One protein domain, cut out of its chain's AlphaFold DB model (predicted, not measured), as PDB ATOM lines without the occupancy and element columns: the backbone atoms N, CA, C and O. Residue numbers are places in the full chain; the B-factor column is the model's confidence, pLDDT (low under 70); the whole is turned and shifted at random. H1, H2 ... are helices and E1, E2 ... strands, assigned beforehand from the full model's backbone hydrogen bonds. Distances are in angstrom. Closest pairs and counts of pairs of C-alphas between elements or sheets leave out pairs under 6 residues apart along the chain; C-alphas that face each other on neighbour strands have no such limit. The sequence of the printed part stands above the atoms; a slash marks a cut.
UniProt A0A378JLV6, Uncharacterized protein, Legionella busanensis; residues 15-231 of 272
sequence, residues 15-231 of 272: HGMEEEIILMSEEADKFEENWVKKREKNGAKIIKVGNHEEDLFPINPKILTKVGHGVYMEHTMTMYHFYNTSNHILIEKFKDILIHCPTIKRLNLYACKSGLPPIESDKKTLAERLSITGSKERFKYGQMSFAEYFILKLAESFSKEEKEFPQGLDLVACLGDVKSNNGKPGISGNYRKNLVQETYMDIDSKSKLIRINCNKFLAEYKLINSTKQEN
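This is residues 15 to 231 of the 272 residues of an uncharacterized protein of Legionella busanensis (UniProt A0A378JLV6). A twisted wall of seven strands runs through the domain, with H1 over one face and H2 over the opposite face near its E2 end. H4 packs on H2, and H5, starting directly from E11, runs away from the sheet to one end of the longest axis; two small hairpins, E4-E5 beside the start of H4 and E8-E9 beside H1, lie off the main sheet. The printed part has 217 residues, with five named helices and eleven named strands in the order E1 H1 E2 E3 E4 E5 H2 E6 H3 H4 E7 E8 E9 E10 E11 H5. The main sheet is mixed, in the order E2 E1 E3 E6 E7 E11 E10, and the class is mixed, helices and strands. The whole is compact, with a radius of gyration of the C-alphas of 16.9 A and spans of 52 by 41 by 29 A.

E1, residues 20 to 24, begins at C-alpha 20 (113.549, 104.644, 132.145). H1, residues 30 to 40, is 15.1 A long, and E2 is residues 45 to 48. E3, residues 63 to 67, runs on into E4, residues 70 to 73, at 60 degrees. E5, residues 78 to 82, precedes H2, residues 87 to 100, 20.1 A long. E6 is residues 106 to 110, H3 residues 126 to 130, and H4, residues 146 to 160, spans 20.9 A. E7 is residues 170 to 174, E8 178 to 181, E9 184 to 187, E10 201 to 204 and E11 209 to 213. H5, residues 214 to 231, spans 26.1 A and ends at C-alpha 231 (83.607, 136.318, 141.105).

E3 and E6 are parallel, with N 64 and O 106 2.9 A apart, within hydrogen-bond range. E7 and E11 are antiparallel, with N 171 and O 212 at 2.8 A. H1 has a height over the sheet of 8.5 A, H2 of 9.7 A, on opposite faces. E1, H1, E2 form a strand-helix-strand unit, two parallel neighbour strands with a helix between, with a right-handed crossover; E6, H3, H4, E7 form another, also right-handed. H2, with residues 91 to 95 alone, touches H4 at a steep tilt of 60 degrees; their closest C-alphas, Ile 91 and Leu 154, are 5.7 A apart. H4 touches H5 about perpendicular, at 82 degrees, closest at the C-alphas of Ile 151 and Cys 214, 6.5 A. H3 and H5 only just touch, with 3 pairs of C-alphas within 8 A, the closest being Ala 127 and Ile 224. In the hairpin E8 and E9, N 179 and O 186 are 2.8 A apart; in the hairpin E4 and E5, N 71 and O 81 are 2.8 A apart. In H1, H2, H3, H4 and H5 every O i to N i+4 pair is within hydrogen-bond range.

The C-alphas farthest apart, of Lys 41 and Asn 231, are 54.9 A apart. The printed part has no cut. The links E2 to E3, E6 to H3, H3 to H4 and E9 to E10 are long, and residues 133 to 139 stand free. Mean pLDDT of the printed part is 85.5; residue 15 and residues 51 to 56, 132 to 142, 189 to 190 and 228 to 231 are under 70.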
ATOM      1  N   HIS A  15     112.881  95.786 136.699       67.31
ATOM      2  CA  HIS A  15     112.516  95.531 135.299       67.31
ATOM      3  C   HIS A  15     112.052  96.802 134.566       67.31
ATOM      4  O   HIS A  15     112.288  96.944 133.377       67.31
ATOM      5  N   GLY A  16     111.444  97.759 135.272       75.44
ATOM      6  CA  GLY A  16     111.035  99.044 134.702       75.44
ATOM      7  C   GLY A  16     112.185 100.030 134.483       75.44
ATOM      8  O   GLY A  16     111.945 101.110 133.951       75.44
ATOM      9  N   MET A  17     113.416  99.701 134.903       83.06
ATOM     10  CA  MET A  17     114.586 100.569 134.703       83.06
ATOM     11  C   MET A  17     115.046 100.593 133.241       83.06
ATOM     12  O   MET A  17     115.525 101.624 132.793       83.06
ATOM     13  N   GLU A  18     114.845  99.518 132.476       86.75
ATOM     14  CA  GLU A  18     115.171  99.472 131.038       86.75
ATOM     15  C   GLU A  18     114.287 100.420 130.203       86.75
ATOM     16  O   GLU A  18     114.687 100.896 129.143       86.75
ATOM     17  N   GLU A  19     113.094 100.743 130.708       91.44
ATOM     18  CA  GLU A  19     112.151 101.688 130.095       91.44
ATOM     19  C   GLU A  19     112.288 103.116 130.659       91.44
ATOM     20  O   GLU A  19     111.441 103.981 130.396       91.44
ATOM     21  N   GLU A  20     113.314 103.367 131.479       93.19
ATOM     22  CA  GLU A  20     113.549 104.644 132.145       93.19
ATOM     23  C   GLU A  20     114.591 105.486 131.407       93.19
ATOM     24  O   GLU A  20     115.711 105.053 131.130       93.19
ATOM     25  N   ILE A  21     114.234 106.745 131.169       94.50
ATOM     26  CA  ILE A  21     115.173 107.810 130.831       94.50
ATOM     27  C   ILE A  21     115.453 108.609 132.103       94.50
ATOM     28  O   ILE A  21     114.526 109.043 132.789       94.50
ATOM     29  N   ILE A  22     116.726 108.849 132.407       93.75
ATOM     30  CA  ILE A  22     117.151 109.691 133.523       93.75
ATOM     31  C   ILE A  22     117.858 110.927 132.989       93.75
ATOM     32  O   ILE A  22     118.851 110.834 132.269       93.75
ATOM     33  N   LEU A  23     117.364 112.086 133.408       93.44
ATOM     34  CA  LEU A  23     117.994 113.369 133.153       93.44
ATOM     35  C   LEU A  23     119.062 113.642 134.200       93.44
ATOM     36  O   LEU A  23     118.762 113.709 135.394       93.44
ATOM     37  N   MET A  24     120.288 113.837 133.732       91.56
ATOM     38  CA  MET A  24     121.431 114.211 134.551       91.56
ATOM     39  C   MET A  24     121.817 115.672 134.293       91.56
ATOM     40  O   MET A  24     121.935 116.093 133.140       91.56
ATOM     41  N   SER A  25     122.013 116.447 135.360       89.06
ATOM     42  CA  SER A  25     122.537 117.818 135.298       89.06
ATOM     43  C   SER A  25     123.908 117.843 134.607       89.06
ATOM     44  O   SER A  25     124.667 116.878 134.704       89.06
ATOM     45  N   GLU A  26     124.259 118.944 133.939       83.50
ATOM     46  CA  GLU A  26     125.603 119.094 133.353       83.50
ATOM     47  C   GLU A  26     126.690 119.111 134.430       83.50
ATOM     48  O   GLU A  26     127.669 118.375 134.346       83.50
ATOM     49  N   GLU A  27     126.454 119.886 135.485       85.56
ATOM     50  CA  GLU A  27     127.297 119.966 136.677       85.56
ATOM     51  C   GLU A  27     126.704 119.092 137.793       85.56
ATOM     52  O   GLU A  27     126.418 119.559 138.900       85.56
ATOM     53  N   ALA A  28     126.430 117.823 137.479       84.62
ATOM     54  CA  ALA A  28     125.931 116.866 138.460       84.62
ATOM     55  C   ALA A  28     126.922 116.717 139.620       84.62
ATOM     56  O   ALA A  28     128.131 116.597 139.429       84.62
ATOM     57  N   ASP A  29     126.401 116.703 140.843       87.88
ATOM     58  CA  ASP A  29     127.225 116.441 142.010       87.88
ATOM     59  C   ASP A  29     127.425 114.933 142.231       87.88
ATOM     60  O   ASP A  29     126.846 114.071 141.561       87.88
ATOM     61  N   LYS A  30     128.235 114.580 143.236       89.12
ATOM     62  CA  LYS A  30     128.505 113.173 143.564       89.12
ATOM     63  C   LYS A  30     127.243 112.399 143.941       89.12
ATOM     64  O   LYS A  30     127.237 111.174 143.805       89.12
ATOM     65  N   PHE A  31     126.212 113.049 144.480       88.69
ATOM     66  CA  PHE A  31     124.973 112.365 144.829       88.69
ATOM     67  C   PHE A  31     124.233 111.937 143.561       88.69
ATOM     68  O   PHE A  31     123.926 110.751 143.410       88.69
ATOM     69  N   GLU A  32     124.009 112.881 142.650       90.12
ATOM     70  CA  GLU A  32     123.336 112.655 141.378       90.12
ATOM     71  C   GLU A  32     124.111 111.650 140.517       90.12
ATOM     72  O   GLU A  32     123.543 110.629 140.124       90.12
ATOM     73  N   GLU A  33     125.423 111.836 140.333       91.06
ATOM     74  CA  GLU A  33     126.254 110.913 139.549       91.06
ATOM     75  C   GLU A  33     126.179 109.471 140.060       91.06
ATOM     76  O   GLU A  33     126.029 108.525 139.286       91.06
ATOM     77  N   ASN A  34     126.310 109.274 141.375       89.19
ATOM     78  CA  ASN A  34     126.293 107.934 141.957       89.19
ATOM     79  C   ASN A  34     124.915 107.283 141.850       89.19
ATOM     80  O   ASN A  34     124.822 106.056 141.792       89.19
ATOM     81  N   TRP A  35     123.848 108.078 141.869       90.00
ATOM     82  CA  TRP A  35     122.494 107.577 141.691       90.00
ATOM     83  C   TRP A  35     122.272 107.134 140.242       90.00
ATOM     84  O   TRP A  35     121.874 105.993 140.002       90.00
ATOM     85  N   VAL A  36     122.635 108.002 139.297       90.75
ATOM     86  CA  VAL A  36     122.547 107.784 137.849       90.75
ATOM     87  C   VAL A  36     123.362 106.561 137.422       90.75
ATOM     88  O   VAL A  36     122.801 105.634 136.843       90.75
ATOM     89  N   LYS A  37     124.639 106.464 137.826       91.00
ATOM     90  CA  LYS A  37     125.521 105.312 137.528       91.00
ATOM     91  C   LYS A  37     124.938 103.973 137.985       91.00
ATOM     92  O   LYS A  37     125.195 102.936 137.382       91.00
ATOM     93  N   LYS A  38     124.180 103.954 139.086       90.56
ATOM     94  CA  LYS A  38     123.554 102.719 139.586       90.56
ATOM     95  C   LYS A  38     122.319 102.326 138.784       90.56
ATOM     96  O   LYS A  38     122.067 101.136 138.644       90.56
ATOM     97  N   ARG A  39     121.562 103.297 138.275       89.31
ATOM     98  CA  ARG A  39     120.416 103.042 137.393       89.31
ATOM     99  C   ARG A  39     120.841 102.640 135.993       89.31
ATOM    100  O   ARG A  39     120.271 101.705 135.450       89.31
ATOM    101  N   GLU A  40     121.880 103.277 135.469       91.44
ATOM    102  CA  GLU A  40     122.482 102.928 134.182       91.44
ATOM    103  C   GLU A  40     122.939 101.464 134.156       91.44
ATOM    104  O   GLU A  40     122.623 100.725 133.229       91.44
ATOM    105  N   LYS A  41     123.572 100.986 135.239       90.44
ATOM    106  CA  LYS A  41     123.928  99.562 135.402       90.44
ATOM    107  C   LYS A  41     122.736  98.600 135.349       90.44
ATOM    108  O   LYS A  41     122.947  97.417 135.108       90.44
ATOM    109  N   ASN A  42     121.522  99.090 135.596       87.31
ATOM    110  CA  ASN A  42     120.279  98.322 135.529       87.31
ATOM    111  C   ASN A  42     119.468  98.632 134.255       87.31
ATOM    112  O   ASN A  42     118.278  98.338 134.217       87.31
ATOM    113  N   GLY A  43     120.085  99.246 133.239       88.81
ATOM    114  CA  GLY A  43     119.492  99.435 131.912       88.81
ATOM    115  C   GLY A  43     118.887 100.813 131.637       88.81
ATOM    116  O   GLY A  43     118.473 101.054 130.508       88.81
ATOM    117  N   ALA A  44     118.859 101.729 132.611       91.31
ATOM    118  CA  ALA A  44     118.308 103.065 132.378       91.31
ATOM    119  C   ALA A  44     119.164 103.874 131.394       91.31
ATOM    120  O   ALA A  44     120.394 103.895 131.486       91.31
ATOM    121  N   LYS A  45     118.507 104.606 130.489       92.62
ATOM    122  CA  LYS A  45     119.177 105.522 129.561       92.62
ATOM    123  C   LYS A  45     119.456 106.850 130.253       92.62
ATOM    124  O   LYS A  45     118.547 107.467 130.802       92.62
ATOM    125  N   ILE A  46     120.693 107.328 130.171       92.06
ATOM    126  CA  ILE A  46     121.084 108.624 130.731       92.06
ATOM    127  C   ILE A  46     121.110 109.678 129.627       92.06
ATOM    128  O   ILE A  46     121.708 109.458 128.575       92.06
ATOM    129  N   ILE A  47     120.481 110.824 129.884       90.81
ATOM    130  CA  ILE A  47     120.506 112.003 129.014       90.81
ATOM    131  C   ILE A  47     120.996 113.195 129.830       90.81
ATOM    132  O   ILE A  47     120.476 113.483 130.909       90.81
ATOM    133  N   LYS A  48     122.000 113.909 129.319       87.88
ATOM    134  CA  LYS A  48     122.481 115.145 129.945       87.88
ATOM    135  C   LYS A  48     121.584 116.313 129.552       87.88
ATOM    136  O   LYS A  48     121.228 116.459 128.388       87.88
ATOM    137  N   VAL A  49     121.236 117.156 130.520       83.12
ATOM    138  CA  VAL A  49     120.240 118.222 130.325       83.12
ATOM    139  C   VAL A  49     120.665 119.276 129.291       83.12
ATOM    140  O   VAL A  49     119.798 119.730 128.554       83.12
ATOM    141  N   GLY A  50     121.949 119.636 129.188       72.25
ATOM    142  CA  GLY A  50     122.412 120.637 128.211       72.25
ATOM    143  C   GLY A  50     123.181 120.084 127.007       72.25
ATOM    144  O   GLY A  50     123.697 120.853 126.202       72.25
ATOM    145  N   ASN A  51     123.194 118.758 126.814       69.62
ATOM    146  CA  ASN A  51     123.706 118.187 125.570       69.62
ATOM    147  C   ASN A  51     122.596 118.180 124.502       69.62
ATOM    148  O   ASN A  51     121.469 117.739 124.761       69.62
ATOM    149  N   HIS A  52     122.934 118.678 123.310       56.25
ATOM    150  CA  HIS A  52     122.057 118.768 122.133       56.25
ATOM    151  C   HIS A  52     122.310 117.656 121.103       56.25
ATOM    152  O   HIS A  52     121.820 117.742 119.979       56.25
ATOM    153  N   GLU A  53     123.104 116.640 121.448       57.47
ATOM    154  CA  GLU A  53     123.295 115.486 120.568       57.47
ATOM    155  C   GLU A  53     121.954 114.788 120.303       57.47
ATOM    156  O   GLU A  53     121.042 114.846 121.132       57.47
ATOM    157  N   GLU A  54     121.831 114.143 119.138       60.38
ATOM    158  CA  GLU A  54     120.686 113.297 118.803       60.38
ATOM    159  C   GLU A  54     120.592 112.159 119.826       60.38
ATOM    160  O   GLU A  54     121.235 111.111 119.710       60.38
ATOM    161  N   ASP A  55     119.824 112.400 120.887       66.38
ATOM    162  CA  ASP A  55     119.612 111.447 121.960       66.38
ATOM    163  C   ASP A  55     118.896 110.222 121.370       66.38
ATOM    164  O   ASP A  55     117.691 110.234 121.124       66.38
ATOM    165  N   LEU A  56     119.639 109.135 121.145       68.94
ATOM    166  CA  LEU A  56     119.041 107.839 120.832       68.94
ATOM    167  C   LEU A  56     118.211 107.387 122.040       68.94
ATOM    168  O   LEU A  56     118.759 106.919 123.050       68.94
ATOM    169  N   PHE A  57     116.895 107.561 121.936       76.06
ATOM    170  CA  PHE A  57     115.931 107.135 122.940       76.06
ATOM    171  C   PHE A  57     115.831 105.603 122.986       76.06
ATOM    172  O   PHE A  57     115.954 104.944 121.948       76.06
ATOM    173  N   PRO A  58     115.605 105.007 124.171       74.94
ATOM    174  CA  PRO A  58     115.315 103.582 124.269       74.94
ATOM    175  C   PRO A  58     114.036 103.240 123.488       74.94
ATOM    176  O   PRO A  58     113.226 104.106 123.157       74.94
ATOM    177  N   ILE A  59     113.830 101.958 123.195       74.94
ATOM    178  CA  ILE A  59     112.611 101.505 122.520       74.94
ATOM    179  C   ILE A  59     111.453 101.588 123.526       74.94
ATOM    180  O   ILE A  59     111.434 100.857 124.510       74.94
ATOM    181  N   ASN A  60     110.469 102.458 123.266       85.62
ATOM    182  CA  ASN A  60     109.244 102.633 124.064       85.62
ATOM    183  C   ASN A  60     109.443 103.021 125.550       85.62
ATOM    184  O   ASN A  60     108.833 102.383 126.415       85.62
ATOM    185  N   PRO A  61     110.190 104.093 125.885       92.81
ATOM    186  CA  PRO A  61     110.337 104.546 127.268       92.81
ATOM    187  C   PRO A  61     108.978 104.800 127.916       92.81
ATOM    188  O   PRO A  61     108.060 105.345 127.294       92.81
ATOM    189  N   LYS A  62     108.853 104.435 129.189       94.31
ATOM    190  CA  LYS A  62     107.630 104.629 129.984       94.31
ATOM    191  C   LYS A  62     107.810 105.661 131.084       94.31
ATOM    192  O   LYS A  62     106.817 106.236 131.544       94.31
ATOM    193  N   ILE A  63     109.055 105.889 131.503       95.12
ATOM    194  CA  ILE A  63     109.395 106.691 132.674       95.12
ATOM    195  C   ILE A  63     110.456 107.727 132.305       95.12
ATOM    196  O   ILE A  63     111.445 107.408 131.652       95.12
ATOM    197  N   LEU A  64     110.260 108.958 132.777       96.25
ATOM    198  CA  LEU A  64     111.254 110.024 132.714       96.25
ATOM    199  C   LEU A  64     111.548 110.542 134.118       96.25
ATOM    200  O   LEU A  64     110.661 111.037 134.814       96.25
ATOM    201  N   THR A  65     112.801 110.439 134.536       95.19
ATOM    202  CA  THR A  65     113.222 110.735 135.903       95.19
ATOM    203  C   THR A  65     114.230 111.867 135.929       95.19
ATOM    204  O   THR A  65     115.223 111.847 135.210       95.19
ATOM    205  N   LYS A  66     114.032 112.822 136.837       94.25
ATOM    206  CA  LYS A  66     115.084 113.729 137.297       94.25
ATOM    207  C   LYS A  66     115.365 113.455 138.765       94.25
ATOM    208  O   LYS A  66     114.451 113.445 139.591       94.25
ATOM    209  N   VAL A  67     116.639 113.269 139.088       91.62
ATOM    210  CA  VAL A  67     117.145 113.167 140.460       91.62
ATOM    211  C   VAL A  67     118.084 114.333 140.740       91.62
ATOM    212  O   VAL A  67     118.733 114.838 139.830       91.62
ATOM    213  N   GLY A  68     118.149 114.793 141.983       89.62
ATOM    214  CA  GLY A  68     119.136 115.791 142.387       89.62
ATOM    215  C   GLY A  68     118.758 116.495 143.679       89.62
ATOM    216  O   GLY A  68     117.758 116.170 144.324       89.62
ATOM    217  N   HIS A  69     119.561 117.480 144.054       88.44
ATOM    218  CA  HIS A  69     119.255 118.336 145.191       88.44
ATOM    219  C   HIS A  69     118.231 119.394 144.801       88.44
ATOM    220  O   HIS A  69     118.309 119.975 143.723       88.44
ATOM    221  N   GLY A  70     117.268 119.650 145.684       86.94
ATOM    222  CA  GLY A  70     116.413 120.822 145.561       86.94
ATOM    223  C   GLY A  70     117.102 122.054 146.131       86.94
ATOM    224  O   GLY A  70     117.941 121.953 147.026       86.94
ATOM    225  N   VAL A  71     116.715 123.221 145.636       86.12
ATOM    226  CA  VAL A  71     117.029 124.510 146.247       86.12
ATOM    227  C   VAL A  71     115.761 125.054 146.881       86.12
ATOM    228  O   VAL A  71     114.688 125.027 146.267       86.12
ATOM    229  N   TYR A  72     115.880 125.485 148.138       85.19
ATOM    230  CA  TYR A  72     114.748 125.809 148.998       85.19
ATOM    231  C   TYR A  72     114.760 127.262 149.421       85.19
ATOM    232  O   TYR A  72     115.796 127.847 149.725       85.19
ATOM    233  N   MET A  73     113.564 127.817 149.513       84.81
ATOM    234  CA  MET A  73     113.309 129.041 150.237       84.81
ATOM    235  C   MET A  73     113.225 128.701 151.729       84.81
ATOM    236  O   MET A  73     112.230 128.127 152.166       84.81
ATOM    237  N   GLU A  74     114.268 129.026 152.499       81.19
ATOM    238  CA  GLU A  74     114.433 128.565 153.891       81.19
ATOM    239  C   GLU A  74     113.232 128.882 154.792       81.19
ATOM    240  O   GLU A  74     112.762 128.016 155.522       81.19
ATOM    241  N   HIS A  75     112.680 130.095 154.699       81.06
ATOM    242  CA  HIS A  75     111.590 130.536 155.575       81.06
ATOM    243  C   HIS A  75     110.261 129.812 155.318       81.06
ATOM    244  O   HIS A  75     109.530 129.525 156.261       81.06
ATOM    245  N   THR A  76     109.947 129.479 154.061       79.19
ATOM    246  CA  THR A  76     108.717 128.741 153.719       79.19
ATOM    247  C   THR A  76     108.939 127.239 153.558       79.19
ATOM    248  O   THR A  76     107.971 126.493 153.395       79.19
ATOM    249  N   MET A  77     110.198 126.788 153.590       81.88
ATOM    250  CA  MET A  77     110.625 125.425 153.262       81.88
ATOM    251  C   MET A  77     110.129 124.947 151.890       81.88
ATOM    252  O   MET A  77     109.830 123.767 151.701       81.88
ATOM    253  N   THR A  78     110.047 125.863 150.921       83.38
ATOM    254  CA  THR A  78     109.527 125.570 149.579       83.38
ATOM    255  C   THR A  78     110.656 125.314 148.596       83.38
ATOM    256  O   THR A  78     111.532 126.163 148.437       83.38
ATOM    257  N   MET A  79     110.631 124.168 147.914       88.25
ATOM    258  CA  MET A  79     111.549 123.899 146.805       88.25
ATOM    259  C   MET A  79     111.150 124.735 145.591       88.25
ATOM    260  O   MET A  79     109.976 124.765 145.227       88.25
ATOM    261  N   TYR A  80     112.122 125.371 144.944       83.88
ATOM    262  CA  TYR A  80     111.851 126.183 143.762       83.88
ATOM    263  C   TYR A  80     112.701 125.833 142.542       83.88
ATOM    264  O   TYR A  80     112.292 126.228 141.464       83.88
ATOM    265  N   HIS A  81     113.800 125.077 142.645       82.69
ATOM    266  CA  HIS A  81     114.471 124.445 141.490       82.69
ATOM    267  C   HIS A  81     115.361 123.271 141.914       82.69
ATOM    268  O   HIS A  81     115.550 123.037 143.107       82.69
ATOM    269  N   PHE A  82     115.919 122.542 140.943       83.81
ATOM    270  CA  PHE A  82     117.018 121.598 141.175       83.81
ATOM    271  C   PHE A  82     118.366 122.333 141.161       83.81
ATOM    272  O   PHE A  82     118.589 123.207 140.325       83.81
ATOM    273  N   TYR A  83     119.270 122.006 142.083       81.12
ATOM    274  CA  TYR A  83     120.625 122.560 142.117       81.12
ATOM    275  C   TYR A  83     121.332 122.304 140.775       81.12
ATOM    276  O   TYR A  83     121.142 121.247 140.178       81.12
ATOM    277  N   ASN A  84     122.089 123.288 140.283       76.06
ATOM    278  CA  ASN A  84     122.812 123.240 139.002       76.06
ATOM    279  C   ASN A  84     121.955 123.013 137.746       76.06
ATOM    280  O   ASN A  84     122.467 122.650 136.689       76.06
ATOM    281  N   THR A  85     120.637 123.213 137.810       76.81
ATOM    282  CA  THR A  85     119.787 123.211 136.613       76.81
ATOM    283  C   THR A  85     118.690 124.255 136.746       76.81
ATOM    284  O   THR A  85     117.896 124.232 137.689       76.81
ATOM    285  N   SER A  86     118.609 125.179 135.786       82.69
ATOM    286  CA  SER A  86     117.504 126.137 135.766       82.69
ATOM    287  C   SER A  86     116.182 125.423 135.466       82.69
ATOM    288  O   SER A  86     116.129 124.498 134.654       82.69
ATOM    289  N   ASN A  87     115.087 125.869 136.090       81.44
ATOM    290  CA  ASN A  87     113.770 125.279 135.838       81.44
ATOM    291  C   ASN A  87     113.385 125.337 134.368       81.44
ATOM    292  O   ASN A  87     112.834 124.372 133.862       81.44
ATOM    293  N   HIS A  88     113.656 126.464 133.707       84.25
ATOM    294  CA  HIS A  88     113.320 126.643 132.303       84.25
ATOM    295  C   HIS A  88     113.982 125.558 131.454       84.25
ATOM    296  O   HIS A  88     113.284 124.827 130.769       84.25
ATOM    297  N   ILE A  89     115.302 125.384 131.577       86.88
ATOM    298  CA  ILE A  89     116.035 124.358 130.823       86.88
ATOM    299  C   ILE A  89     115.484 122.960 131.134       86.88
ATOM    300  O   ILE A  89     115.271 122.163 130.226       86.88
ATOM    301  N   LEU A  90     115.199 122.670 132.408       90.19
ATOM    302  CA  LEU A  90     114.633 121.382 132.798       90.19
ATOM    303  C   LEU A  90     113.254 121.141 132.169       90.19
ATOM    304  O   LEU A  90     113.008 120.067 131.633       90.19
ATOM    305  N   ILE A  91     112.357 122.125 132.238       92.88
ATOM    306  CA  ILE A  91     111.000 122.045 131.686       92.88
ATOM    307  C   ILE A  91     111.051 121.828 130.175       92.88
ATOM    308  O   ILE A  91     110.356 120.943 129.679       92.88
ATOM    309  N   GLU A  92     111.893 122.584 129.468       91.94
ATOM    310  CA  GLU A  92     112.064 122.444 128.022       91.94
ATOM    311  C   GLU A  92     112.582 121.046 127.667       91.94
ATOM    312  O   GLU A  92     111.951 120.353 126.874       91.94
ATOM    313  N   LYS A  93     113.618 120.543 128.355       91.88
ATOM    314  CA  LYS A  93     114.130 119.184 128.108       91.88
ATOM    315  C   LYS A  93     113.079 118.102 128.398       91.88
ATOM    316  O   LYS A  93     112.989 117.123 127.661       91.88
ATOM    317  N   PHE A  94     112.258 118.260 129.442       94.94
ATOM    318  CA  PHE A  94     111.139 117.344 129.705       94.94
ATOM    319  C   PHE A  94     110.089 117.385 128.591       94.94
ATOM    320  O   PHE A  94     109.634 116.326 128.161       94.94
ATOM    321  N   LYS A  95     109.695 118.580 128.130       94.94
ATOM    322  CA  LYS A  95     108.749 118.735 127.018       94.94
ATOM    323  C   LYS A  95     109.294 118.056 125.766       94.94
ATOM    324  O   LYS A  95     108.592 117.221 125.201       94.94
ATOM    325  N   ASP A  96     110.526 118.368 125.376       92.31
ATOM    326  CA  ASP A  96     111.135 117.841 124.154       92.31
ATOM    327  C   ASP A  96     111.112 116.314 124.159       92.31
ATOM    328  O   ASP A  96     110.650 115.686 123.208       92.31
ATOM    329  N   ILE A  97     111.512 115.695 125.271       93.50
ATOM    330  CA  ILE A  97     111.497 114.237 125.397       93.50
ATOM    331  C   ILE A  97     110.074 113.692 125.331       93.50
ATOM    332  O   ILE A  97     109.842 112.704 124.648       93.50
ATOM    333  N   LEU A  98     109.103 114.320 125.994       94.88
ATOM    334  CA  LEU A  98     107.711 113.864 125.964       94.88
ATOM    335  C   LEU A  98     107.072 113.967 124.571       94.88
ATOM    336  O   LEU A  98     106.234 113.131 124.238       94.88
ATOM    337  N   ILE A  99     107.478 114.947 123.758       92.19
ATOM    338  CA  ILE A  99     107.054 115.067 122.356       92.19
ATOM    339  C   ILE A  99     107.614 113.903 121.527       92.19
ATOM    340  O   ILE A  99     106.873 113.283 120.766       92.19
ATOM    341  N   HIS A 100     108.897 113.575 121.696       90.62
ATOM    342  CA  HIS A 100     109.548 112.490 120.952       90.62
ATOM    343  C   HIS A 100     109.170 111.094 121.475       90.62
ATOM    344  O   HIS A 100     109.190 110.117 120.730       90.62
ATOM    345  N   CYS A 101     108.802 110.996 122.752       93.00
ATOM    346  CA  CYS A 101     108.527 109.753 123.463       93.00
ATOM    347  C   CYS A 101     107.118 109.758 124.094       93.00
ATOM    348  O   CYS A 101     106.982 109.718 125.322       93.00
ATOM    349  N   PRO A 102     106.038 109.735 123.287       92.56
ATOM    350  CA  PRO A 102     104.656 109.809 123.780       92.56
ATOM    351  C   PRO A 102     104.222 108.580 124.604       92.56
ATOM    352  O   PRO A 102     103.158 108.572 125.233       92.56
ATOM    353  N   THR A 103     105.039 107.522 124.609       94.75
ATOM    354  CA  THR A 103     104.853 106.318 125.427       94.75
ATOM    355  C   THR A 103     105.114 106.547 126.912       94.75
ATOM    356  O   THR A 103     104.686 105.719 127.719       94.75
ATOM    357  N   ILE A 104     105.779 107.646 127.285       96.12
ATOM    358  CA  ILE A 104     106.049 107.994 128.679       96.12
ATOM    359  C   ILE A 104     104.735 108.347 129.376       96.12
ATOM    360  O   ILE A 104     103.996 109.236 128.953       96.12
ATOM    361  N   LYS A 105     104.450 107.644 130.476       95.62
ATOM    362  CA  LYS A 105     103.255 107.856 131.311       95.62
ATOM    363  C   LYS A 105     103.587 108.228 132.749       95.62
ATOM    364  O   LYS A 105     102.682 108.544 133.517       95.62
ATOM    365  N   ARG A 106     104.872 108.242 133.110       96.44
ATOM    366  CA  ARG A 106     105.325 108.578 134.457       96.44
ATOM    367  C   ARG A 106     106.515 109.526 134.434       96.44
ATOM    368  O   ARG A 106     107.537 109.229 133.823       96.44
ATOM    369  N   LEU A 107     106.399 110.620 135.175       97.69
ATOM    370  CA  LEU A 107     107.508 111.491 135.536       97.69
ATOM    371  C   LEU A 107     107.925 111.213 136.979       97.69
ATOM    372  O   LEU A 107     107.065 111.049 137.842       97.69
ATOM    373  N   ASN A 108     109.220 111.219 137.268       96.00
ATOM    374  CA  ASN A 108     109.731 111.181 138.635       96.00
ATOM    375  C   ASN A 108     110.577 112.429 138.912       96.00
ATOM    376  O   ASN A 108     111.535 112.706 138.192       96.00
ATOM    377  N   LEU A 109     110.259 113.148 139.988       95.25
ATOM    378  CA  LEU A 109     111.039 114.276 140.499       95.25
ATOM    379  C   LEU A 109     111.628 113.916 141.865       95.25
ATOM    380  O   LEU A 109     111.066 114.230 142.920       95.25
ATOM    381  N   TYR A 110     112.775 113.244 141.845       93.38
ATOM    382  CA  TYR A 110     113.470 112.755 143.033       93.38
ATOM    383  C   TYR A 110     114.432 113.808 143.594       93.38
ATOM    384  O   TYR A 110     115.648 113.725 143.442       93.38
ATOM    385  N   ALA A 111     113.854 114.786 144.286       92.00
ATOM    386  CA  ALA A 111     114.548 115.741 145.147       92.00
ATOM    387  C   ALA A 111     113.862 115.796 146.508       92.00
ATOM    388  O   ALA A 111     112.676 115.484 146.619       92.00
ATOM    389  N   CYS A 112     114.590 116.193 147.555       90.88
ATOM    390  CA  CYS A 112     114.018 116.270 148.898       90.88
ATOM    391  C   CYS A 112     112.735 117.121 148.871       90.88
ATOM    392  O   CYS A 112     112.712 118.211 148.309       90.88
ATOM    393  N   LYS A 113     111.643 116.645 149.470       91.31
ATOM    394  CA  LYS A 113     110.434 117.467 149.666       91.31
ATOM    395  C   LYS A 113     109.876 118.097 148.366       91.31
ATOM    396  O   LYS A 113     109.218 119.130 148.421       91.31
ATOM    397  N   SER A 114     110.119 117.509 147.193       93.56
ATOM    398  CA  SER A 114     109.645 118.047 145.907       93.56
ATOM    399  C   SER A 114     108.115 118.026 145.781       93.56
ATOM    400  O   SER A 114     107.531 118.864 145.097       93.56
ATOM    401  N   GLY A 115     107.452 117.097 146.474       93.12
ATOM    402  CA  GLY A 115     105.992 116.967 146.512       93.12
ATOM    403  C   GLY A 115     105.321 117.719 147.661       93.12
ATOM    404  O   GLY A 115     104.133 117.544 147.905       93.12
ATOM    405  N   LEU A 116     106.084 118.508 148.415       90.69
ATOM    406  CA  LEU A 116     105.630 119.158 149.634       90.69
ATOM    407  C   LEU A 116     105.282 120.635 149.357       90.69
ATOM    408  O   LEU A 116     106.148 121.368 148.881       90.69
ATOM    409  N   PRO A 117     104.054 121.101 149.659       89.81
ATOM    410  CA  PRO A 117     103.710 122.520 149.553       89.81
ATOM    411  C   PRO A 117     104.402 123.341 150.658       89.81
ATOM    412  O   PRO A 117     104.825 122.765 151.657       89.81
ATOM    413  N   PRO A 118     104.522 124.667 150.543       86.75
ATOM    414  CA  PRO A 118     105.034 125.542 151.602       86.75
ATOM    415  C   PRO A 118     104.485 125.235 153.007       86.75
ATOM    416  O   PRO A 118     103.361 124.758 153.172       86.75
ATOM    417  N   ILE A 119     105.271 125.513 154.051       86.12
ATOM    418  CA  ILE A 119     104.880 125.221 155.445       86.12
ATOM    419  C   ILE A 119     103.604 125.941 155.890       86.12
ATOM    420  O   ILE A 119     102.784 125.378 156.601       86.12
ATOM    421  N   GLU A 120     103.387 127.159 155.407       82.00
ATOM    422  CA  GLU A 120     102.230 127.992 155.757       82.00
ATOM    423  C   GLU A 120     100.925 127.551 155.064       82.00
ATOM    424  O   GLU A 120      99.847 128.118 155.302       82.00
ATOM    425  N   SER A 121     101.015 126.574 154.159       82.69
ATOM    426  CA  SER A 121      99.930 126.174 153.269       82.69
ATOM    427  C   SER A 121      99.685 124.666 153.202       82.69
ATOM    428  O   SER A 121      98.773 124.236 152.508       82.69
ATOM    429  N   ASP A 122     100.416 123.851 153.960       83.62
ATOM    430  CA  ASP A 122     100.318 122.385 153.900       83.62
ATOM    431  C   ASP A 122      99.013 121.777 154.424       83.62
ATOM    432  O   ASP A 122      98.665 120.651 154.063       83.62
ATOM    433  N   LYS A 123      98.282 122.541 155.236       87.38
ATOM    434  CA  LYS A 123      96.942 122.221 155.742       87.38
ATOM    435  C   LYS A 123      95.813 122.845 154.918       87.38
ATOM    436  O   LYS A 123      94.670 122.806 155.360       87.38
ATOM    437  N   LYS A 124      96.123 123.451 153.770       88.88
ATOM    438  CA  LYS A 124      95.152 124.136 152.910       88.88
ATOM    439  C   LYS A 124      94.953 123.361 151.611       88.88
ATOM    440  O   LYS A 124      95.921 122.895 151.009       88.88
ATOM    441  N   THR A 125      93.706 123.278 151.169       91.69
ATOM    442  CA  THR A 125      93.334 122.785 149.836       91.69
ATOM    443  C   THR A 125      93.937 123.663 148.737       91.69
ATOM    444  O   THR A 125      94.259 124.829 148.968       91.69
ATOM    445  N   LEU A 126      94.067 123.158 147.512       90.56
ATOM    446  CA  LEU A 126      94.542 123.915 146.356       90.56
ATOM    447  C   LEU A 126      93.711 125.191 146.158       90.56
ATOM    448  O   LEU A 126      94.276 126.263 145.949       90.56
ATOM    449  N   ALA A 127      92.388 125.111 146.306       89.44
ATOM    450  CA  ALA A 127      91.505 126.273 146.224       89.44
ATOM    451  C   ALA A 127      91.869 127.357 147.255       89.44
ATOM    452  O   ALA A 127      92.068 128.513 146.877       89.44
ATOM    453  N   GLU A 128      92.037 126.980 148.527       88.62
ATOM    454  CA  GLU A 128      92.438 127.890 149.612       88.62
ATOM    455  C   GLU A 128      93.857 128.437 149.426       88.62
ATOM    456  O   GLU A 128      94.134 129.595 149.732       88.62
ATOM    457  N   ARG A 129      94.785 127.621 148.914       86.62
ATOM    458  CA  ARG A 129      96.163 128.052 148.639       86.62
ATOM    459  C   ARG A 129      96.199 129.133 147.575       86.62
ATOM    460  O   ARG A 129      96.938 130.105 147.712       86.62
ATOM    461  N   LEU A 130      95.379 128.981 146.538       83.50
ATOM    462  CA  LEU A 130      95.328 129.917 145.426       83.50
ATOM    463  C   LEU A 130      94.416 131.124 145.707       83.50
ATOM    464  O   LEU A 130      94.515 132.119 144.989       83.50
ATOM    465  N   SER A 131      93.507 131.066 146.686       76.81
ATOM    466  CA  SER A 131      92.617 132.185 147.044       76.81
ATOM    467  C   SER A 131      93.306 133.282 147.858       76.81
ATOM    468  O   SER A 131      92.719 134.340 148.064       76.81
ATOM    469  N   ILE A 132      94.544 133.064 148.313       65.12
ATOM    470  CA  ILE A 132      95.336 134.071 149.028       65.12
ATOM    471  C   ILE A 132      95.811 135.131 148.022       65.12
ATOM    472  O   ILE A 132      96.925 135.092 147.501       65.12
ATOM    473  N   THR A 133      94.940 136.093 147.731       55.16
ATOM    474  CA  THR A 133      95.252 137.341 147.032       55.16
ATOM    475  C   THR A 133      95.789 138.349 148.044       55.16
ATOM    476  O   THR A 133      95.043 139.145 148.606       55.16
ATOM    477  N   GLY A 134      97.093 138.287 148.311       44.91
ATOM    478  CA  GLY A 134      97.804 139.241 149.162       44.91
ATOM    479  C   GLY A 134      99.021 139.802 148.435       44.91
ATOM    480  O   GLY A 134     100.057 139.152 148.367       44.91
ATOM    481  N   SER A 135      98.849 140.992 147.861       37.78
ATOM    482  CA  SER A 135      99.853 141.932 147.339       37.78
ATOM    483  C   SER A 135     101.324 141.658 147.711       37.78
ATOM    484  O   SER A 135     101.840 142.180 148.695       37.78
ATOM    485  N   LYS A 136     102.028 140.885 146.877       40.81
ATOM    486  CA  LYS A 136     103.468 141.008 146.569       40.81
ATOM    487  C   LYS A 136     103.839 139.919 145.566       40.81
ATOM    488  O   LYS A 136     103.606 138.739 145.809       40.81
ATOM    489  N   GLU A 137     104.507 140.298 144.480       43.22
ATOM    490  CA  GLU A 137     105.074 139.388 143.467       43.22
ATOM    491  C   GLU A 137     106.011 138.302 144.042       43.22
ATOM    492  O   GLU A 137     106.355 137.347 143.351       43.22
ATOM    493  N   ARG A 138     106.374 138.391 145.329       42.75
ATOM    494  CA  ARG A 138     107.202 137.416 146.050       42.75
ATOM    495  C   ARG A 138     106.555 136.037 146.271       42.75
ATOM    496  O   ARG A 138     107.283 135.123 146.643       42.75
ATOM    497  N   PHE A 139     105.255 135.840 146.020       47.12
ATOM    498  CA  PHE A 139     104.548 134.603 146.410       47.12
ATOM    499  C   PHE A 139     104.082 133.674 145.277       47.12
ATOM    500  O   PHE A 139     103.368 132.712 145.553       47.12
ATOM    501  N   LYS A 140     104.531 133.845 144.024       52.69
ATOM    502  CA  LYS A 140     104.203 132.867 142.954       52.69
ATOM    503  C   LYS A 140     104.736 131.451 143.229       52.69
ATOM    504  O   LYS A 140     104.123 130.484 142.797       52.69
ATOM    505  N   TYR A 141     105.824 131.327 143.988       53.62
ATOM    506  CA  TYR A 141     106.374 130.038 144.426       53.62
ATOM    507  C   TYR A 141     105.798 129.562 145.767       53.62
ATOM    508  O   TYR A 141     106.028 128.430 146.158       53.62
ATOM    509  N   GLY A 142     105.048 130.406 146.483       63.22
ATOM    510  CA  GLY A 142     104.655 130.178 147.878       63.22
ATOM    511  C   GLY A 142     103.293 129.513 148.079       63.22
ATOM    512  O   GLY A 142     102.820 129.452 149.209       63.22
ATOM    513  N   GLN A 143     102.630 129.053 147.016       79.25
ATOM    514  CA  GLN A 143     101.277 128.476 147.099       79.25
ATOM    515  C   GLN A 143     101.219 127.005 146.671       79.25
ATOM    516  O   GLN A 143     100.247 126.311 146.959       79.25
ATOM    517  N   MET A 144     102.257 126.503 146.008       87.75
ATOM    518  CA  MET A 144     102.286 125.166 145.421       87.75
ATOM    519  C   MET A 144     103.520 124.401 145.869       87.75
ATOM    520  O   MET A 144     104.550 124.992 146.183       87.75
ATOM    521  N   SER A 145     103.420 123.076 145.878       91.62
ATOM    522  CA  SER A 145     104.610 122.228 145.861       91.62
ATOM    523  C   SER A 145     105.392 122.443 144.563       91.62
ATOM    524  O   SER A 145     104.835 122.862 143.542       91.62
ATOM    525  N   PHE A 146     106.683 122.107 144.574       92.94
ATOM    526  CA  PHE A 146     107.489 122.153 143.354       92.94
ATOM    527  C   PHE A 146     106.909 121.249 142.261       92.94
ATOM    528  O   PHE A 146     106.872 121.639 141.101       92.94
ATOM    529  N   ALA A 147     106.409 120.070 142.636       95.19
ATOM    530  CA  ALA A 147     105.753 119.135 141.732       95.19
ATOM    531  C   ALA A 147     104.539 119.750 141.008       95.19
ATOM    532  O   ALA A 147     104.446 119.667 139.787       95.19
ATOM    533  N   GLU A 148     103.641 120.411 141.738       95.12
ATOM    534  CA  GLU A 148     102.485 121.110 141.154       95.12
ATOM    535  C   GLU A 148     102.926 122.258 140.237       95.12
ATOM    536  O   GLU A 148     102.466 122.359 139.099       95.12
ATOM    537  N   TYR A 149     103.866 123.088 140.702       93.06
ATOM    538  CA  TYR A 149     104.436 124.176 139.906       93.06
ATOM    539  C   TYR A 149     105.058 123.661 138.601       93.06
ATOM    540  O   TYR A 149     104.832 124.225 137.530       93.06
ATOM    541  N   PHE A 150     105.814 122.567 138.681       95.31
ATOM    542  CA  PHE A 150     106.453 121.935 137.535       95.31
ATOM    543  C   PHE A 150     105.421 121.481 136.499       95.31
ATOM    544  O   PHE A 150     105.600 121.758 135.315       95.31
ATOM    545  N   ILE A 151     104.315 120.858 136.925       97.19
ATOM    546  CA  ILE A 151     103.240 120.434 136.013       97.19
ATOM    547  C   ILE A 151     102.636 121.638 135.289       97.19
ATOM    548  O   ILE A 151     102.449 121.578 134.074       97.19
ATOM    549  N   LEU A 152     102.367 122.740 136.004       94.81
ATOM    550  CA  LEU A 152     101.849 123.960 135.376       94.81
ATOM    551  C   LEU A 152     102.805 124.495 134.318       94.81
ATOM    552  O   LEU A 152     102.381 124.795 133.206       94.81
ATOM    553  N   LYS A 153     104.095 124.593 134.645       94.94
ATOM    554  CA  LYS A 153     105.080 125.129 133.707       94.94
ATOM    555  C   LYS A 153     105.338 124.225 132.517       94.94
ATOM    556  O   LYS A 153     105.518 124.731 131.414       94.94
ATOM    557  N   LEU A 154     105.286 122.914 132.718       96.62
ATOM    558  CA  LEU A 154     105.332 121.966 131.619       96.62
ATOM    559  C   LEU A 154     104.118 122.151 130.697       96.62
ATOM    560  O   LEU A 154     104.290 122.305 129.495       96.62
ATOM    561  N   ALA A 155     102.902 122.240 131.243       96.50
ATOM    562  CA  ALA A 155     101.692 122.474 130.452       96.50
ATOM    563  C   ALA A 155     101.694 123.824 129.710       96.50
ATOM    564  O   ALA A 155     101.271 123.894 128.553       96.50
ATOM    565  N   GLU A 156     102.198 124.887 130.342       94.38
ATOM    566  CA  GLU A 156     102.431 126.179 129.687       94.38
ATOM    567  C   GLU A 156     103.410 126.041 128.509       94.38
ATOM    568  O   GLU A 156     103.158 126.611 127.451       94.38
ATOM    569  N   SER A 157     104.498 125.279 128.668       95.31
ATOM    570  CA  SER A 157     105.498 125.057 127.611       95.31
ATOM    571  C   SER A 157     104.909 124.316 126.399       95.31
ATOM    572  O   SER A 157     105.082 124.773 125.273       95.31
ATOM    573  N   PHE A 158     104.101 123.269 126.613       96.31
ATOM    574  CA  PHE A 158     103.352 122.598 125.534       96.31
ATOM    575  C   PHE A 158     102.399 123.552 124.801       96.31
ATOM    576  O   PHE A 158     102.334 123.558 123.574       96.31
ATOM    577  N   SER A 159     101.692 124.399 125.554       93.94
ATOM    578  CA  SER A 159     100.716 125.338 124.986       93.94
ATOM    579  C   SER A 159     101.375 126.396 124.095       93.94
ATOM    580  O   SER A 159     100.785 126.796 123.097       93.94
ATOM    581  N   LYS A 160     102.596 126.841 124.428       92.81
ATOM    582  CA  LYS A 160     103.358 127.818 123.628       92.81
ATOM    583  C   LYS A 160     103.757 127.298 122.248       92.81
ATOM    584  O   LYS A 160     103.934 128.103 121.345       92.81
ATOM    585  N   GLU A 161     103.903 125.985 122.097       91.75
ATOM    586  CA  GLU A 161     104.217 125.336 120.817       91.75
ATOM    587  C   GLU A 161     102.988 124.733 120.135       91.75
ATOM    588  O   GLU A 161     103.119 123.931 119.210       91.75
ATOM    589  N   GLU A 162     101.789 125.080 120.616       92.38
ATOM    590  CA  GLU A 162     100.520 124.572 120.087       92.38
ATOM    591  C   GLU A 162     100.455 123.031 120.104       92.38
ATOM    592  O   GLU A 162      99.849 122.390 119.244       92.38
ATOM    593  N   LYS A 163     101.095 122.413 121.106       93.06
ATOM    594  CA  LYS A 163     101.088 120.965 121.325       93.06
ATOM    595  C   LYS A 163     100.117 120.585 122.431       93.06
ATOM    596  O   LYS A 163      99.998 121.258 123.456       93.06
ATOM    597  N   GLU A 164      99.457 119.445 122.256       94.31
ATOM    598  CA  GLU A 164      98.620 118.871 123.304       94.31
ATOM    599  C   GLU A 164      99.469 118.332 124.457       94.31
ATOM    600  O   GLU A 164     100.456 117.622 124.257       94.31
ATOM    601  N   PHE A 165      99.050 118.634 125.686       96.50
ATOM    602  CA  PHE A 165      99.679 118.068 126.870       96.50
ATOM    603  C   PHE A 165      99.382 116.557 126.970       96.50
ATOM    604  O   PHE A 165      98.222 116.163 126.796       96.50
ATOM    605  N   PRO A 166     100.370 115.703 127.306       95.75
ATOM    606  CA  PRO A 166     100.181 114.257 127.339       95.75
ATOM    607  C   PRO A 166      99.017 113.809 128.234       95.75
ATOM    608  O   PRO A 166      98.871 114.235 129.383       95.75
ATOM    609  N   GLN A 167      98.189 112.906 127.705       94.12
ATOM    610  CA  GLN A 167      97.077 112.306 128.443       94.12
ATOM    611  C   GLN A 167      97.542 111.117 129.289       94.12
ATOM    612  O   GLN A 167      98.326 110.273 128.831       94.12
ATOM    613  N   GLY A 168      97.010 111.025 130.510       91.88
ATOM    614  CA  GLY A 168      97.304 109.941 131.449       91.88
ATOM    615  C   GLY A 168      98.715 110.009 132.031       91.88
ATOM    616  O   GLY A 168      99.274 108.972 132.373       91.88
ATOM    617  N   LEU A 169      99.306 111.205 132.086       97.38
ATOM    618  CA  LEU A 169     100.628 111.421 132.663       97.38
ATOM    619  C   LEU A 169     100.514 111.563 134.184       97.38
ATOM    620  O   LEU A 169      99.808 112.446 134.676       97.38
ATOM    621  N   ASP A 170     101.238 110.722 134.915       97.44
ATOM    622  CA  ASP A 170     101.391 110.835 136.363       97.44
ATOM    623  C   ASP A 170     102.774 111.407 136.704       97.44
ATOM    624  O   ASP A 170     103.784 111.032 136.107       97.44
ATOM    625  N   LEU A 171     102.841 112.280 137.705       97.81
ATOM    626  CA  LEU A 171     104.084 112.778 138.283       97.81
ATOM    627  C   LEU A 171     104.249 112.237 139.698       97.81
ATOM    628  O   LEU A 171     103.365 112.378 140.537       97.81
ATOM    629  N   VAL A 172     105.405 111.646 139.984       96.69
ATOM    630  CA  VAL A 172     105.770 111.150 141.309       96.69
ATOM    631  C   VAL A 172     106.858 112.023 141.919       96.69
ATOM    632  O   VAL A 172     107.880 112.301 141.294       96.69
ATOM    633  N   ALA A 173     106.644 112.447 143.161       95.19
ATOM    634  CA  ALA A 173     107.528 113.347 143.890       95.19
ATOM    635  C   ALA A 173     107.751 112.872 145.335       95.19
ATOM    636  O   ALA A 173     107.030 112.014 145.852       95.19
ATOM    637  N   CYS A 174     108.771 113.417 145.999       93.25
ATOM    638  CA  CYS A 174     109.179 112.980 147.331       93.25
ATOM    639  C   CYS A 174     108.576 113.862 148.425       93.25
ATOM    640  O   CYS A 174     108.598 115.091 148.339       93.25
ATOM    641  N   LEU A 175     108.096 113.231 149.498       91.56
ATOM    642  CA  LEU A 175     107.574 113.936 150.671       91.56
ATOM    643  C   LEU A 175     108.649 114.216 151.728       91.56
ATOM    644  O   LEU A 175     108.485 115.117 152.542       91.56
ATOM    645  N   GLY A 176     109.739 113.452 151.739       89.69
ATOM    646  CA  GLY A 176     110.828 113.582 152.711       89.69
ATOM    647  C   GLY A 176     112.175 113.859 152.054       89.69
ATOM    648  O   GLY A 176     112.248 114.177 150.864       89.69
ATOM    649  N   ASP A 177     113.245 113.717 152.833       87.88
ATOM    650  CA  ASP A 177     114.604 113.876 152.316       87.88
ATOM    651  C   ASP A 177     115.019 112.628 151.543       87.88
ATOM    652  O   ASP A 177     114.877 111.506 152.036       87.88
ATOM    653  N   VAL A 178     115.551 112.819 150.340       88.12
ATOM    654  CA  VAL A 178     116.038 111.730 149.499       88.12
ATOM    655  C   VAL A 178     117.439 111.341 149.958       88.12
ATOM    656  O   VAL A 178     118.352 112.160 150.003       88.12
ATOM    657  N   LYS A 179     117.617 110.065 150.287       83.25
ATOM    658  CA  LYS A 179     118.912 109.442 150.557       83.25
ATOM    659  C   LYS A 179     119.266 108.503 149.415       83.25
ATOM    660  O   LYS A 179     118.395 107.847 148.837       83.25
ATOM    661  N   SER A 180     120.558 108.403 149.118       71.56
ATOM    662  CA  SER A 180     121.052 107.420 148.155       71.56
ATOM    663  C   SER A 180     120.826 106.015 148.713       71.56
ATOM    664  O   SER A 180     121.373 105.671 149.760       71.56
ATOM    665  N   ASN A 181     120.019 105.201 148.030       76.56
ATOM    666  CA  ASN A 181     119.788 103.804 148.388       76.56
ATOM    667  C   ASN A 181     119.902 102.915 147.148       76.56
ATOM    668  O   ASN A 181     118.905 102.549 146.538       76.56
ATOM    669  N   ASN A 182     121.129 102.601 146.736       72.81
ATOM    670  CA  ASN A 182     121.386 101.756 145.563       72.81
ATOM    671  C   ASN A 182     120.665 102.209 144.280       72.81
ATOM    672  O   ASN A 182     120.110 101.398 143.547       72.81
ATOM    673  N   GLY A 183     120.664 103.521 144.022       70.69
ATOM    674  CA  GLY A 183     119.951 104.096 142.882       70.69
ATOM    675  C   GLY A 183     118.436 104.129 143.081       70.69
ATOM    676  O   GLY A 183     117.714 104.403 142.147       70.69
ATOM    677  N   LYS A 184     117.905 103.857 144.272       79.06
ATOM    678  CA  LYS A 184     116.490 104.049 144.615       79.06
ATOM    679  C   LYS A 184     116.344 105.242 145.563       79.06
ATOM    680  O   LYS A 184     117.292 105.542 146.300       79.06
ATOM    681  N   PRO A 185     115.201 105.949 145.561       77.31
ATOM    682  CA  PRO A 185     114.945 107.002 146.524       77.31
ATOM    683  C   PRO A 185     114.694 106.357 147.894       77.31
ATOM    684  O   PRO A 185     113.626 105.813 148.167       77.31
ATOM    685  N   GLY A 186     115.698 106.386 148.773       81.75
ATOM    686  CA  GLY A 186     115.501 106.080 150.186       81.75
ATOM    687  C   GLY A 186     114.970 107.324 150.884       81.75
ATOM    688  O   GLY A 186     115.751 108.221 151.179       81.75
ATOM    689  N   ILE A 187     113.663 107.421 151.121       84.38
ATOM    690  CA  ILE A 187     113.069 108.667 151.626       84.38
ATOM    691  C   ILE A 187     112.996 108.655 153.153       84.38
ATOM    692  O   ILE A 187     112.477 107.720 153.767       84.38
ATOM    693  N   SER A 188     113.536 109.702 153.779       81.12
ATOM    694  CA  SER A 188     113.511 109.870 155.229       81.12
ATOM    695  C   SER A 188     112.077 110.046 155.750       81.12
ATOM    696  O   SER A 188     111.204 110.619 155.099       81.12
ATOM    697  N   GLY A 189     111.834 109.581 156.979       67.69
ATOM    698  CA  GLY A 189     110.558 109.767 157.673       67.69
ATOM    699  C   GLY A 189     110.289 111.203 158.141       67.69
ATOM    700  O   GLY A 189     109.250 111.432 158.755       67.69
ATOM    701  N   ASN A 190     111.186 112.155 157.859       68.31
ATOM    702  CA  ASN A 190     111.033 113.563 158.223       68.31
ATOM    703  C   ASN A 190     110.153 114.307 157.201       68.31
ATOM    704  O   ASN A 190     110.571 115.273 156.566       68.31
ATOM    705  N   TYR A 191     108.937 113.800 157.003       72.25
ATOM    706  CA  TYR A 191     107.922 114.408 156.150       72.25
ATOM    707  C   TYR A 191     106.694 114.771 156.981       72.25
ATOM    708  O   TYR A 191     106.414 114.187 158.033       72.25
ATOM    709  N   ARG A 192     105.946 115.757 156.496       77.56
ATOM    710  CA  ARG A 192     104.742 116.246 157.164       77.56
ATOM    711  C   ARG A 192     103.608 115.251 156.937       77.56
ATOM    712  O   ARG A 192     103.243 114.972 155.802       77.56
ATOM    713  N   LYS A 193     103.100 114.672 158.030       70.75
ATOM    714  CA  LYS A 193     102.189 113.511 158.001       70.75
ATOM    715  C   LYS A 193     100.739 113.851 157.640       70.75
ATOM    716  O   LYS A 193     100.013 112.955 157.234       70.75
ATOM    717  N   ASN A 194     100.344 115.118 157.770       76.19
ATOM    718  CA  ASN A 194      98.955 115.565 157.642       76.19
ATOM    719  C   ASN A 194      98.797 116.529 156.462       76.19
ATOM    720  O   ASN A 194      98.363 117.663 156.645       76.19
ATOM    721  N   LEU A 195      99.216 116.095 155.275       84.56
ATOM    722  CA  LEU A 195      98.925 116.835 154.051       84.56
ATOM    723  C   LEU A 195      97.450 116.678 153.701       84.56
ATOM    724  O   LEU A 195      96.877 115.599 153.877       84.56
ATOM    725  N   VAL A 196      96.857 117.755 153.198       87.44
ATOM    726  CA  VAL A 196      95.508 117.707 152.637       87.44
ATOM    727  C   VAL A 196      95.508 116.776 151.428       87.44
ATOM    728  O   VAL A 196      96.349 116.888 150.541       87.44
ATOM    729  N   GLN A 197      94.579 115.825 151.428       89.25
ATOM    730  CA  GLN A 197      94.405 114.856 150.357       89.25
ATOM    731  C   GLN A 197      93.504 115.457 149.272       89.25
ATOM    732  O   GLN A 197      92.298 115.575 149.477       89.25
ATOM    733  N   GLU A 198      94.085 115.788 148.122       93.25
ATOM    734  CA  GLU A 198      93.341 116.288 146.956       93.25
ATOM    735  C   GLU A 198      92.864 115.150 146.050       93.25
ATOM    736  O   GLU A 198      93.347 114.015 146.127       93.25
ATOM    737  N   THR A 199      91.932 115.452 145.144       93.06
ATOM    738  CA  THR A 199      91.357 114.460 144.218       93.06
ATOM    739  C   THR A 199      92.321 114.018 143.111       93.06
ATOM    740  O   THR A 199      92.173 112.932 142.538       93.06
ATOM    741  N   TYR A 200      93.313 114.856 142.803       95.12
ATOM    742  CA  TYR A 200      94.332 114.610 141.785       95.12
ATOM    743  C   TYR A 200      95.587 113.926 142.328       95.12
ATOM    744  O   TYR A 200      96.471 113.605 141.535       95.12
ATOM    745  N   MET A 201      95.704 113.735 143.644       94.06
ATOM    746  CA  MET A 201      96.904 113.173 144.258       94.06
ATOM    747  C   MET A 201      96.626 111.852 144.966       94.06
ATOM    748  O   MET A 201      95.526 111.612 145.437       94.06
ATOM    749  N   ASP A 202      97.650 111.021 145.113       92.50
ATOM    750  CA  ASP A 202      97.651 109.855 145.990       92.50
ATOM    751  C   ASP A 202      98.910 109.892 146.852       92.50
ATOM    752  O   ASP A 202     100.033 109.916 146.341       92.50
ATOM    753  N   ILE A 203      98.723 109.907 148.170       89.12
ATOM    754  CA  ILE A 203      99.817 109.964 149.140       89.12
ATOM    755  C   ILE A 203     100.113 108.554 149.644       89.12
ATOM    756  O   ILE A 203      99.313 107.954 150.367       89.12
ATOM    757  N   ASP A 204     101.304 108.043 149.340       87.94
ATOM    758  CA  ASP A 204     101.787 106.795 149.920       87.94
ATOM    759  C   ASP A 204     102.645 107.089 151.150       87.94
ATOM    760  O   ASP A 204     103.847 107.370 151.100       87.94
ATOM    761  N   SER A 205     102.001 106.986 152.308       81.38
ATOM    762  CA  SER A 205     102.660 107.155 153.597       81.38
ATOM    763  C   SER A 205     103.682 106.061 153.918       81.38
ATOM    764  O   SER A 205     104.450 106.250 154.854       81.38
ATOM    765  N   LYS A 206     103.743 104.933 153.202       83.81
ATOM    766  CA  LYS A 206     104.762 103.892 153.405       83.81
ATOM    767  C   LYS A 206     106.036 104.234 152.639       83.81
ATOM    768  O   LYS A 206     107.105 104.256 153.245       83.81
ATOM    769  N   SER A 207     105.919 104.531 151.346       85.19
ATOM    770  CA  SER A 207     107.059 104.884 150.485       85.19
ATOM    771  C   SER A 207     107.511 106.339 150.633       85.19
ATOM    772  O   SER A 207     108.624 106.676 150.237       85.19
ATOM    773  N   LYS A 208     106.674 107.190 151.239       89.56
ATOM    774  CA  LYS A 208     106.867 108.645 151.378       89.56
ATOM    775  C   LYS A 208     106.915 109.353 150.021       89.56
ATOM    776  O   LYS A 208     107.588 110.375 149.863       89.56
ATOM    777  N   LEU A 209     106.196 108.796 149.055       91.88
ATOM    778  CA  LEU A 209     105.990 109.365 147.736       91.88
ATOM    779  C   LEU A 209     104.575 109.925 147.629       91.88
ATOM    780  O   LEU A 209     103.640 109.456 148.282       91.88
ATOM    781  N   ILE A 210     104.433 110.923 146.770       93.00
ATOM    782  CA  ILE A 210     103.145 111.415 146.299       93.00
ATOM    783  C   ILE A 210     103.080 111.207 144.796       93.00
ATOM    784  O   ILE A 210     104.043 111.501 144.087       93.00
ATOM    785  N   ARG A 211     101.954 110.684 144.320       95.88
ATOM    786  CA  ARG A 211     101.603 110.647 142.903       95.88
ATOM    787  C   ARG A 211     100.611 111.763 142.625       95.88
ATOM    788  O   ARG A 211      99.663 111.919 143.381       95.88
ATOM    789  N   ILE A 212     100.810 112.503 141.548       97.31
ATOM    790  CA  ILE A 212      99.918 113.550 141.060       97.31
ATOM    791  C   ILE A 212      99.507 113.177 139.641       97.31
ATOM    792  O   ILE A 212     100.360 113.050 138.767       97.31
ATOM    793  N   ASN A 213      98.210 113.028 139.399       97.88
ATOM    794  CA  ASN A 213      97.688 112.906 138.049       97.88
ATOM    795  C   ASN A 213      97.676 114.288 137.385       97.88
ATOM    796  O   ASN A 213      96.905 115.168 137.780       97.88
ATOM    797  N   CYS A 214      98.526 114.479 136.377       98.25
ATOM    798  CA  CYS A 214      98.763 115.793 135.787       98.25
ATOM    799  C   CYS A 214      97.494 116.371 135.148       98.25
ATOM    800  O   CYS A 214      97.189 117.543 135.352       98.25
ATOM    801  N   ASN A 215      96.720 115.563 134.414       97.62
ATOM    802  CA  ASN A 215      95.514 116.042 133.735       97.62
ATOM    803  C   ASN A 215      94.425 116.470 134.734       97.62
ATOM    804  O   ASN A 215      93.820 117.525 134.551       97.62
ATOM    805  N   LYS A 216      94.209 115.703 135.816       97.75
ATOM    806  CA  LYS A 216      93.265 116.078 136.884       97.75
ATOM    807  C   LYS A 216      93.695 117.350 137.603       97.75
ATOM    808  O   LYS A 216      92.873 118.244 137.777       97.75
ATOM    809  N   PHE A 217      94.976 117.457 137.962       97.31
ATOM    810  CA  PHE A 217      95.515 118.665 138.585       97.31
ATOM    811  C   PHE A 217      95.308 119.900 137.693       97.31
ATOM    812  O   PHE A 217      94.812 120.923 138.158       97.31
ATOM    813  N   LEU A 218      95.621 119.800 136.396       96.81
ATOM    814  CA  LEU A 218      95.433 120.897 135.441       96.81
ATOM    815  C   LEU A 218      93.959 121.289 135.276       96.81
ATOM    816  O   LEU A 218      93.657 122.477 135.163       96.81
ATOM    817  N   ALA A 219      93.042 120.317 135.260       95.56
ATOM    818  CA  ALA A 219      91.607 120.579 135.191       95.56
ATOM    819  C   ALA A 219      91.106 121.316 136.444       95.56
ATOM    820  O   ALA A 219      90.405 122.322 136.326       95.56
ATOM    821  N   GLU A 220      91.521 120.868 137.629       95.06
ATOM    822  CA  GLU A 220      91.157 121.494 138.900       95.06
ATOM    823  C   GLU A 220      91.737 122.913 139.019       95.06
ATOM    824  O   GLU A 220      91.024 123.857 139.360       95.06
ATOM    825  N   TYR A 221      93.002 123.102 138.628       93.12
ATOM    826  CA  TYR A 221      93.648 124.415 138.588       93.12
ATOM    827  C   TYR A 221      92.919 125.406 137.666       93.12
ATOM    828  O   TYR A 221      92.730 126.572 138.028       93.12
ATOM    829  N   LYS A 222      92.498 124.957 136.474       91.94
ATOM    830  CA  LYS A 222      91.719 125.782 135.537       91.94
ATOM    831  C   LYS A 222      90.372 126.174 136.140       91.94
ATOM    832  O   LYS A 222      90.062 127.360 136.153       91.94
ATOM    833  N   LEU A 223      89.636 125.212 136.703       91.56
ATOM    834  CA  LEU A 223      88.344 125.456 137.345       91.56
ATOM    835  C   LEU A 223      88.451 126.518 138.450       91.56
ATOM    836  O   LEU A 223      87.725 127.507 138.423       91.56
ATOM    837  N   ILE A 224      89.413 126.361 139.367       88.94
ATOM    838  CA  ILE A 224      89.637 127.306 140.472       88.94
ATOM    839  C   ILE A 224      89.902 128.726 139.953       88.94
ATOM    840  O   ILE A 224      89.425 129.702 140.534       88.94
ATOM    841  N   ASN A 225      90.676 128.871 138.875       82.69
ATOM    842  CA  ASN A 225      90.995 130.188 138.325       82.69
ATOM    843  C   ASN A 225      89.838 130.811 137.537       82.69
ATOM    844  O   ASN A 225      89.635 132.019 137.653       82.69
ATOM    845  N   SER A 226      89.050 130.020 136.807       83.44
ATOM    846  CA  SER A 226      87.835 130.499 136.137       83.44
ATOM    847  C   SER A 226      86.814 131.033 137.147       83.44
ATOM    848  O   SER A 226      86.342 132.159 137.003       83.44
ATOM    849  N   THR A 227      86.571 130.308 138.247       77.44
ATOM    850  CA  THR A 227      85.652 130.748 139.313       77.44
ATOM    851  C   THR A 227      86.103 132.051 139.985       77.44
ATOM    852  O   THR A 227      85.279 132.872 140.386       77.44
ATOM    853  N   LYS A 228      87.415 132.304 140.090       69.69
ATOM    854  CA  LYS A 228      87.917 133.594 140.599       69.69
ATOM    855  C   LYS A 228      87.670 134.747 139.638       69.69
ATOM    856  O   LYS A 228      87.359 135.847 140.096       69.69
ATOM    857  N   GLN A 229      87.842 134.521 138.337       61.12
ATOM    858  CA  GLN A 229      87.603 135.553 137.331       61.12
ATOM    859  C   GLN A 229      86.125 135.952 137.309       61.12
ATOM    860  O   GLN A 229      85.828 137.140 137.383       61.12
ATOM    861  N   GLU A 230      85.210 134.980 137.346       60.31
ATOM    862  CA  GLU A 230      83.765 135.233 137.414       60.31
ATOM    863  C   GLU A 230      83.363 135.994 138.685       60.31
ATOM    864  O   GLU A 230      82.636 136.984 138.604       60.31
ATOM    865  N   ASN A 231      83.892 135.612 139.852       59.38
ATOM    866  CA  ASN A 231      83.607 136.318 141.105       59.38
ATOM    867  C   ASN A 231      84.177 137.744 141.118       59.38
ATOM    868  O   ASN A 231      83.545 138.658 141.648       59.38
TER     869      ASN A 231